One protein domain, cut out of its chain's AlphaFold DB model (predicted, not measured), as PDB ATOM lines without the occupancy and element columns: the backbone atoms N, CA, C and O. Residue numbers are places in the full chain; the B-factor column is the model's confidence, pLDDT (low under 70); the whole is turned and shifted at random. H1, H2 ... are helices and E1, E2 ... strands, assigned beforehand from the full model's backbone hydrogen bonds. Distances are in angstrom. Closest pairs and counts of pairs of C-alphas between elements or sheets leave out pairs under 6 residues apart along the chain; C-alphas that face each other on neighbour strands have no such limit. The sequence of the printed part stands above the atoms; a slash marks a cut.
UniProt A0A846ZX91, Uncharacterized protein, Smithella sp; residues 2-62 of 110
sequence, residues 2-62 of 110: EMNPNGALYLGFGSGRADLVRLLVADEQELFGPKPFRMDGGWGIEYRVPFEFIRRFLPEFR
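This is residues 2 to 62 of the 110 residues of an uncharacterized protein of Smithella sp (UniProt A0A846ZX91). Little regular structure is present: two looped turns in residues 2 to 27 lead through small H1 to the E1-E2 hairpin at one end of the longest axis, and H2 lies toward the other end. Of 61 printed residues, 19 are in named elements, in the order H1, E1, E2, H2; the class is mixed, the sheet antiparallel. It is loose, radius of gyration of the C-alphas 13.7 A, spanning 41 by 26 by 21 A.

Look first at residues 2 to 3, paired antiparallel with 9 to 10, then 12 to 13 with 21 to 22. H1, residues 28 to 31, is too short for an O i to N i+4 pair; 0 of 1 O i to N i+3 pairs is in range. E1, residues 35 to 39, and E2, residues 42 to 46, form a hairpin at 155 degrees; find N 35 and O 46 at 2.8 A. In H2, residues 51 to 55, every O i to N i+4 pair is within hydrogen-bond range. H1 and H2 are only just apart, closest C-alphas 8.2 A.

Find C-alpha 28 at (51.517, -31.286, -32.541), where H1 begins, 5.2 A long. E1 runs 13.0 A, E2 13.9 A; H2, 6.2 A, ends at C-alpha 55 (39.345, -43.242, -34.824).

The C-alphas of Asp 40 and Glu 60, farthest apart, are 42.4 A apart. The printed part has no cut; links between named elements are tight. No printed residue is under 70 in pLDDT.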
ATOM      1  N   GLU A   2      46.350 -28.797 -42.711       96.88
ATOM      2  CA  GLU A   2      47.102 -27.795 -43.464       96.88
ATOM      3  C   GLU A   2      48.392 -27.499 -42.707       96.88
ATOM      4  O   GLU A   2      48.370 -27.358 -41.488       96.88
ATOM      5  N   MET A   3      49.518 -27.421 -43.411       96.75
ATOM      6  CA  MET A   3      50.799 -27.073 -42.806       96.75
ATOM      7  C   MET A   3      51.532 -26.065 -43.678       96.75
ATOM      8  O   MET A   3      51.494 -26.146 -44.908       96.75
ATOM      9  N   ASN A   4      52.208 -25.114 -43.039       96.31
ATOM     10  CA  ASN A   4      53.037 -24.134 -43.733       96.31
ATOM     11  C   ASN A   4      54.520 -24.583 -43.791       96.31
ATOM     12  O   ASN A   4      54.893 -25.558 -43.135       96.31
ATOM     13  N   PRO A   5      55.395 -23.873 -44.533       95.94
ATOM     14  CA  PRO A   5      56.811 -24.237 -44.662       95.94
ATOM     15  C   PRO A   5      57.612 -24.244 -43.354       95.94
ATOM     16  O   PRO A   5      58.701 -24.806 -43.312       95.94
ATOM     17  N   ASN A   6      57.097 -23.614 -42.296       95.12
ATOM     18  CA  ASN A   6      57.727 -23.574 -40.976       95.12
ATOM     19  C   ASN A   6      57.216 -24.694 -40.053       95.12
ATOM     20  O   ASN A   6      57.584 -24.725 -38.885       95.12
ATOM     21  N   GLY A   7      56.358 -25.590 -40.551       94.69
ATOM     22  CA  GLY A   7      55.795 -26.695 -39.777       94.69
ATOM     23  C   GLY A   7      54.585 -26.333 -38.916       94.69
ATOM     24  O   GLY A   7      54.103 -27.195 -38.191       94.69
ATOM     25  N   ALA A   8      54.061 -25.104 -38.999       94.88
ATOM     26  CA  ALA A   8      52.870 -24.732 -38.236       94.88
ATOM     27  C   ALA A   8      51.629 -25.431 -38.805       94.88
ATOM     28  O   ALA A   8      51.383 -25.361 -40.015       94.88
ATOM     29  N   LEU A   9      50.854 -26.071 -37.929       96.38
ATOM     30  CA  LEU A   9      49.680 -26.863 -38.273       96.38
ATOM     31  C   LEU A   9      48.381 -26.059 -38.117       96.38
ATOM     32  O   LEU A   9      48.154 -25.353 -37.137       96.38
ATOM     33  N   TYR A  10      47.478 -26.236 -39.075       95.94
ATOM     34  CA  TYR A  10      46.060 -25.944 -38.931       95.94
ATOM     35  C   TYR A  10      45.245 -27.222 -39.159       95.94
ATOM     36  O   TYR A  10      45.418 -27.953 -40.142       95.94
ATOM     37  N   LEU A  11      44.341 -27.506 -38.225       95.75
ATOM     38  CA  LEU A  11      43.555 -28.729 -38.201       95.75
ATOM     39  C   LEU A  11      42.094 -28.416 -37.887       95.75
ATOM     40  O   LEU A  11      41.785 -27.688 -36.943       95.75
ATOM     41  N   GLY A  12      41.195 -29.006 -38.668       94.38
ATOM     42  CA  GLY A  12      39.760 -28.942 -38.443       94.38
ATOM     43  C   GLY A  12      39.086 -30.261 -38.800       94.38
ATOM     44  O   GLY A  12      39.647 -31.067 -39.547       94.38
ATOM     45  N   PHE A  13      37.899 -30.471 -38.243       93.62
ATOM     46  CA  PHE A  13      37.063 -31.642 -38.474       93.62
ATOM     47  C   PHE A  13      35.602 -31.215 -38.657       93.62
ATOM     48  O   PHE A  13      35.105 -30.396 -37.892       93.62
ATOM     49  N   GLY A  14      34.939 -31.756 -39.675       92.56
ATOM     50  CA  GLY A  14      33.558 -31.445 -40.052       92.56
ATOM     51  C   GLY A  14      33.203 -32.116 -41.379       92.56
ATOM     52  O   GLY A  14      34.086 -32.648 -42.060       92.56
ATOM     53  N   SER A  15      31.924 -32.110 -41.745       87.69
ATOM     54  CA  SER A  15      31.442 -32.608 -43.041       87.69
ATOM     55  C   SER A  15      31.554 -31.569 -44.165       87.69
ATOM     56  O   SER A  15      31.528 -31.923 -45.343       87.69
ATOM     57  N   GLY A  16      31.744 -30.296 -43.817       84.56
ATOM     58  CA  GLY A  16      31.966 -29.190 -44.737       84.56
ATOM     59  C   GLY A  16      32.388 -27.920 -44.000       84.56
ATOM     60  O   GLY A  16      32.878 -27.957 -42.876       84.56
ATOM     61  N   ARG A  17      32.219 -26.757 -44.640       85.31
ATOM     62  CA  ARG A  17      32.584 -25.460 -44.037       85.31
ATOM     63  C   ARG A  17      31.640 -25.035 -42.910       85.31
ATOM     64  O   ARG A  17      32.067 -24.322 -42.009       85.31
ATOM     65  N   ALA A  18      30.371 -25.435 -42.986       89.25
ATOM     66  CA  ALA A  18      29.330 -24.992 -42.060       89.25
ATOM     67  C   ALA A  18      29.485 -25.584 -40.650       89.25
ATOM     68  O   ALA A  18      29.087 -24.955 -39.676       89.25
ATOM     69  N   ASP A  19      30.075 -26.772 -40.548       90.81
ATOM     70  CA  ASP A  19      30.236 -27.536 -39.311       90.81
ATOM     71  C   ASP A  19      31.713 -27.821 -38.985       90.81
ATOM     72  O   ASP A  19      32.012 -28.661 -38.137       90.81
ATOM     73  N   LEU A  20      32.649 -27.124 -39.644       92.44
ATOM     74  CA  LEU A  20      34.077 -27.285 -39.394       92.44
ATOM     75  C   LEU A  20      34.433 -26.783 -37.990       92.44
ATOM     76  O   LEU A  20      34.436 -25.581 -37.715       92.44
ATOM     77  N   VAL A  21      34.831 -27.703 -37.119       94.31
ATOM     78  CA  VAL A  21      35.372 -27.400 -35.796       94.31
ATOM     79  C   VAL A  21      36.892 -27.361 -35.872       94.31
ATOM     80  O   VAL A  21      37.530 -28.330 -36.289       94.31
ATOM     81  N   ARG A  22      37.493 -26.247 -35.436       95.31
ATOM     82  CA  ARG A  22      38.949 -26.141 -35.279       95.31
ATOM     83  C   ARG A  22      39.409 -27.032 -34.128       95.31
ATOM     84  O   ARG A  22      38.915 -26.910 -33.011       95.31
ATOM     85  N   LEU A  23      40.404 -27.870 -34.394       95.12
ATOM     86  CA  LEU A  23      41.020 -28.731 -33.395       95.12
ATOM     87  C   LEU A  23      42.338 -28.110 -32.935       95.12
ATOM     88  O   LEU A  23      43.214 -27.826 -33.750       95.12
ATOM     89  N   LEU A  24      42.471 -27.903 -31.625       93.81
ATOM     90  CA  LEU A  24      43.732 -27.515 -30.997       93.81
ATOM     91  C   LEU A  24      44.407 -28.775 -30.465       93.81
ATOM     92  O   LEU A  24      43.817 -29.525 -29.688       93.81
ATOM     93  N   VAL A  25      45.629 -29.022 -30.918       90.44
ATOM     94  CA  VAL A  25      46.401 -30.205 -30.551       90.44
ATOM     95  C   VAL A  25      47.432 -29.765 -29.520       90.44
ATOM     96  O   VAL A  25      48.213 -28.863 -29.791       90.44
ATOM     97  N   ALA A  26      47.404 -30.370 -28.332       89.19
ATOM     98  CA  ALA A  26      48.295 -29.976 -27.238       89.19
ATOM     99  C   ALA A  26      49.774 -30.232 -27.572       89.19
ATOM    100  O   ALA A  26      50.614 -29.384 -27.291       89.19
ATOM    101  N   ASP A  27      50.067 -31.370 -28.211       93.31
ATOM    102  CA  ASP A  27      51.396 -31.696 -28.728       93.31
ATOM    103  C   ASP A  27      51.315 -32.098 -30.212       93.31
ATOM    104  O   ASP A  27      51.022 -33.240 -30.586       93.31
ATOM    105  N   GLU A  28      51.516 -31.109 -31.085       94.12
ATOM    106  CA  GLU A  28      51.517 -31.286 -32.541       94.12
ATOM    107  C   GLU A  28      52.699 -32.142 -33.014       94.12
ATOM    108  O   GLU A  28      52.564 -32.928 -33.962       94.12
ATOM    109  N   GLN A  29      53.846 -32.020 -32.341       95.56
ATOM    110  CA  GLN A  29      55.071 -32.725 -32.692       95.56
ATOM    111  C   GLN A  29      54.963 -34.216 -32.368       95.56
ATOM    112  O   GLN A  29      55.345 -35.058 -33.185       95.56
ATOM    113  N   GLU A  30      54.409 -34.554 -31.208       96.31
ATOM    114  CA  GLU A  30      54.160 -35.933 -30.810       96.31
ATOM    115  C   GLU A  30      53.081 -36.575 -31.684       96.31
ATOM    116  O   GLU A  30      53.225 -37.725 -32.099       96.31
ATOM    117  N   LEU A  31      52.006 -35.862 -32.019       96.06
ATOM    118  CA  LEU A  31      50.898 -36.492 -32.730       96.06
ATOM    119  C   LEU A  31      51.148 -36.586 -34.244       96.06
ATOM    120  O   LEU A  31      51.097 -37.679 -34.817       96.06
ATOM    121  N   PHE A  32      51.455 -35.460 -34.891       97.00
ATOM    122  CA  PHE A  32      51.580 -35.361 -36.351       97.00
ATOM    123  C   PHE A  32      53.028 -35.372 -36.838       97.00
ATOM    124  O   PHE A  32      53.279 -35.711 -37.993       97.00
ATOM    125  N   GLY A  33      53.987 -35.038 -35.975       97.38
ATOM    126  CA  GLY A  33      55.411 -35.044 -36.300       97.38
ATOM    127  C   GLY A  33      55.787 -34.251 -37.555       97.38
ATOM    128  O   GLY A  33      56.476 -34.832 -38.397       97.38
ATOM    129  N   PRO A  34      55.353 -32.983 -37.710       97.38
ATOM    130  CA  PRO A  34      55.772 -32.153 -38.831       97.38
ATOM    131  C   PRO A  34      57.299 -32.012 -38.849       97.38
ATOM    132  O   PRO A  34      57.935 -31.739 -37.832       97.38
ATOM    133  N   LYS A  35      57.894 -32.215 -40.022       98.00
ATOM    134  CA  LYS A  35      59.330 -32.090 -40.282       98.00
ATOM    135  C   LYS A  35      59.528 -31.294 -41.571       98.00
ATOM    136  O   LYS A  35      59.613 -31.888 -42.649       98.00
ATOM    137  N   PRO A  36      59.530 -29.954 -41.500       97.81
ATOM    138  CA  PRO A  36      59.887 -29.138 -42.649       97.81
ATOM    139  C   PRO A  36      61.371 -29.326 -42.986       97.81
ATOM    140  O   PRO A  36      62.218 -29.422 -42.097       97.81
ATOM    141  N   PHE A  37      61.697 -29.343 -44.273       97.81
ATOM    142  CA  PHE A  37      63.068 -29.432 -44.766       97.81
ATOM    143  C   PHE A  37      63.275 -28.520 -45.975       97.81
ATOM    144  O   PHE A  37      62.334 -28.153 -46.681       97.81
ATOM    145  N   ARG A  38      64.531 -28.145 -46.218       97.31
ATOM    146  CA  ARG A  38      64.940 -27.390 -47.406       97.31
ATOM    147  C   ARG A  38      65.648 -28.310 -48.385       97.31
ATOM    148  O   ARG A  38      66.305 -29.264 -47.982       97.31
ATOM    149  N   MET A  39      65.523 -27.991 -49.660       96.44
ATOM    150  CA  MET A  39      66.218 -28.657 -50.754       96.44
ATOM    151  C   MET A  39      66.637 -27.610 -51.780       96.44
ATOM    152  O   MET A  39      66.208 -26.457 -51.700       96.44
ATOM    153  N   ASP A  40      67.490 -27.986 -52.727       96.75
ATOM    154  CA  ASP A  40      67.868 -27.048 -53.778       96.75
ATOM    155  C   ASP A  40      66.627 -26.611 -54.575       96.75
ATOM    156  O   ASP A  40      65.776 -27.427 -54.933       96.75
ATOM    157  N   GLY A  41      66.476 -25.301 -54.765       94.50
ATOM    158  CA  GLY A  41      65.311 -24.708 -55.421       94.50
ATOM    159  C   GLY A  41      63.974 -24.811 -54.669       94.50
ATOM    160  O   GLY A  41      62.949 -24.422 -55.234       94.50
ATOM    161  N   GLY A  42      63.927 -25.292 -53.417       94.75
ATOM    162  CA  GLY A  42      62.640 -25.469 -52.742       94.75
ATOM    163  C   GLY A  42      62.667 -25.924 -51.285       94.75
ATOM    164  O   GLY A  42      63.646 -25.811 -50.549       94.75
ATOM    165  N   TRP A  43      61.517 -26.419 -50.848       96.62
ATOM    166  CA  TRP A  43      61.294 -26.955 -49.513       96.62
ATOM    167  C   TRP A  43      60.262 -28.076 -49.590       96.62
ATOM    168  O   TRP A  43      59.487 -28.157 -50.545       96.62
ATOM    169  N   GLY A  44      60.227 -28.903 -48.557       96.81
ATOM    170  CA  GLY A  44      59.171 -29.878 -48.358       96.81
ATOM    171  C   GLY A  44      58.821 -30.009 -46.887       96.81
ATOM    172  O   GLY A  44      59.430 -29.384 -46.016       96.81
ATOM    173  N   ILE A  45      57.796 -30.803 -46.616       97.38
ATOM    174  CA  ILE A  45      57.379 -31.139 -45.264       97.38
ATOM    175  C   ILE A  45      56.941 -32.593 -45.227       97.38
ATOM    176  O   ILE A  45      56.139 -33.032 -46.049       97.38
ATOM    177  N   GLU A  46      57.467 -33.327 -44.258       97.81
ATOM    178  CA  GLU A  46      56.995 -34.662 -43.914       97.81
ATOM    179  C   GLU A  46      56.128 -34.580 -42.663       97.81
ATOM    180  O   GLU A  46      56.408 -33.806 -41.749       97.81
ATOM    181  N   TYR A  47      55.069 -35.379 -42.610       97.62
ATOM    182  CA  TYR A  47      54.230 -35.529 -41.427       97.62
ATOM    183  C   TYR A  47      53.491 -36.867 -41.486       97.62
ATOM    184  O   TYR A  47      53.457 -37.538 -42.518       97.62
ATOM    185  N   ARG A  48      52.876 -37.251 -40.368       97.19
ATOM    186  CA  ARG A  48      51.998 -38.420 -40.263       97.19
ATOM    187  C   ARG A  48      50.596 -38.002 -39.847       97.19
ATOM    188  O   ARG A  48      50.422 -37.011 -39.148       97.19
ATOM    189  N   VAL A  49      49.600 -38.811 -40.202       96.06
ATOM    190  CA  VAL A  49      48.249 -38.740 -39.630       96.06
ATOM    191  C   VAL A  49      47.969 -40.081 -38.952       96.06
ATOM    192  O   VAL A  49      47.719 -41.066 -39.648       96.06
ATOM    193  N   PRO A  50      48.046 -40.166 -37.613       96.38
ATOM    194  CA  PRO A  50      47.822 -41.425 -36.911       96.38
ATOM    195  C   PRO A  50      46.402 -41.958 -37.125       96.38
ATOM    196  O   PRO A  50      45.424 -41.224 -36.988       96.38
ATOM    197  N   PHE A  51      46.258 -43.259 -37.375       96.00
ATOM    198  CA  PHE A  51      44.929 -43.874 -37.480       96.00
ATOM    199  C   PHE A  51      44.147 -43.804 -36.166       96.00
ATOM    200  O   PHE A  51      42.931 -43.637 -36.202       96.00
ATOM    201  N   GLU A  52      44.828 -43.848 -35.016       95.56
ATOM    202  CA  GLU A  52      44.189 -43.617 -33.713       95.56
ATOM    203  C   GLU A  52      43.548 -42.232 -33.628       95.56
ATOM    204  O   GLU A  52      42.459 -42.091 -33.080       95.56
ATOM    205  N   PHE A  53      44.185 -41.210 -34.209       95.19
ATOM    206  CA  PHE A  53      43.610 -39.869 -34.257       95.19
ATOM    207  C   PHE A  53      42.316 -39.857 -35.082       95.19
ATOM    208  O   PHE A  53      41.312 -39.323 -34.621       95.19
ATOM    209  N   ILE A  54      42.305 -40.512 -36.248       95.19
ATOM    210  CA  ILE A  54      41.098 -40.645 -37.081       95.19
ATOM    211  C   ILE A  54      39.983 -41.371 -36.311       95.19
ATOM    212  O   ILE A  54      38.832 -40.934 -36.325       95.19
ATOM    213  N   ARG A  55      40.319 -42.443 -35.582       96.44
ATOM    214  CA  ARG A  55      39.345 -43.242 -34.824       96.44
ATOM    215  C   ARG A  55      38.676 -42.504 -33.668       96.44
ATOM    216  O   ARG A  55      37.594 -42.914 -33.266       96.44
ATOM    217  N   ARG A  56      39.243 -41.394 -33.181       93.88
ATOM    218  CA  ARG A  56      38.564 -40.531 -32.193       93.88
ATOM    219  C   ARG A  56      37.272 -39.918 -32.733       93.88
ATOM    220  O   ARG A  56      36.377 -39.625 -31.952       93.88
ATOM    221  N   PHE A  57      37.184 -39.742 -34.049       93.12
ATOM    222  CA  PHE A  57      36.012 -39.182 -34.722       93.12
ATOM    223  C   PHE A  57      35.238 -40.232 -35.520       93.12
ATOM    224  O   PHE A  57      34.028 -40.121 -35.680       93.12
ATOM    225  N   LEU A  58      35.933 -41.261 -36.012       94.25
ATOM    226  CA  LEU A  58      35.368 -42.360 -36.791       94.25
ATOM    227  C   LEU A  58      35.788 -43.706 -36.167       94.25
ATOM    228  O   LEU A  58      36.712 -44.344 -36.681       94.25
ATOM    229  N   PRO A  59      35.148 -44.167 -35.074       96.88
ATOM    230  CA  PRO A  59      35.592 -45.346 -34.312       96.88
ATOM    231  C   PRO A  59      35.715 -46.637 -35.137       96.88
ATOM    232  O   PRO A  59      36.543 -47.507 -34.851       96.88
ATOM    233  N   GLU A  60      34.929 -46.752 -36.204       95.88
ATOM    234  CA  GLU A  60      34.911 -47.894 -37.126       95.88
ATOM    235  C   GLU A  60      35.968 -47.809 -38.242       95.88
ATOM    236  O   GLU A  60      36.090 -48.710 -39.074       95.88
ATOM    237  N   PHE A  61      36.774 -46.744 -38.282       95.88
ATOM    238  CA  PHE A  61      37.835 -46.611 -39.273       95.88
ATOM    239  C   PHE A  61      38.890 -47.720 -39.118       95.88
ATOM    240  O   PHE A  61      39.458 -47.935 -38.040       95.88
ATOM    241  N   ARG A  62      39.178 -48.414 -40.220       95.06
ATOM    242  CA  ARG A  62      40.221 -49.442 -40.355       95.06
ATOM    243  C   ARG A  62      40.991 -49.172 -41.639       95.06
ATOM    244  O   ARG A  62      40.365 -49.032 -42.684       95.06
TER     245      ARG A  62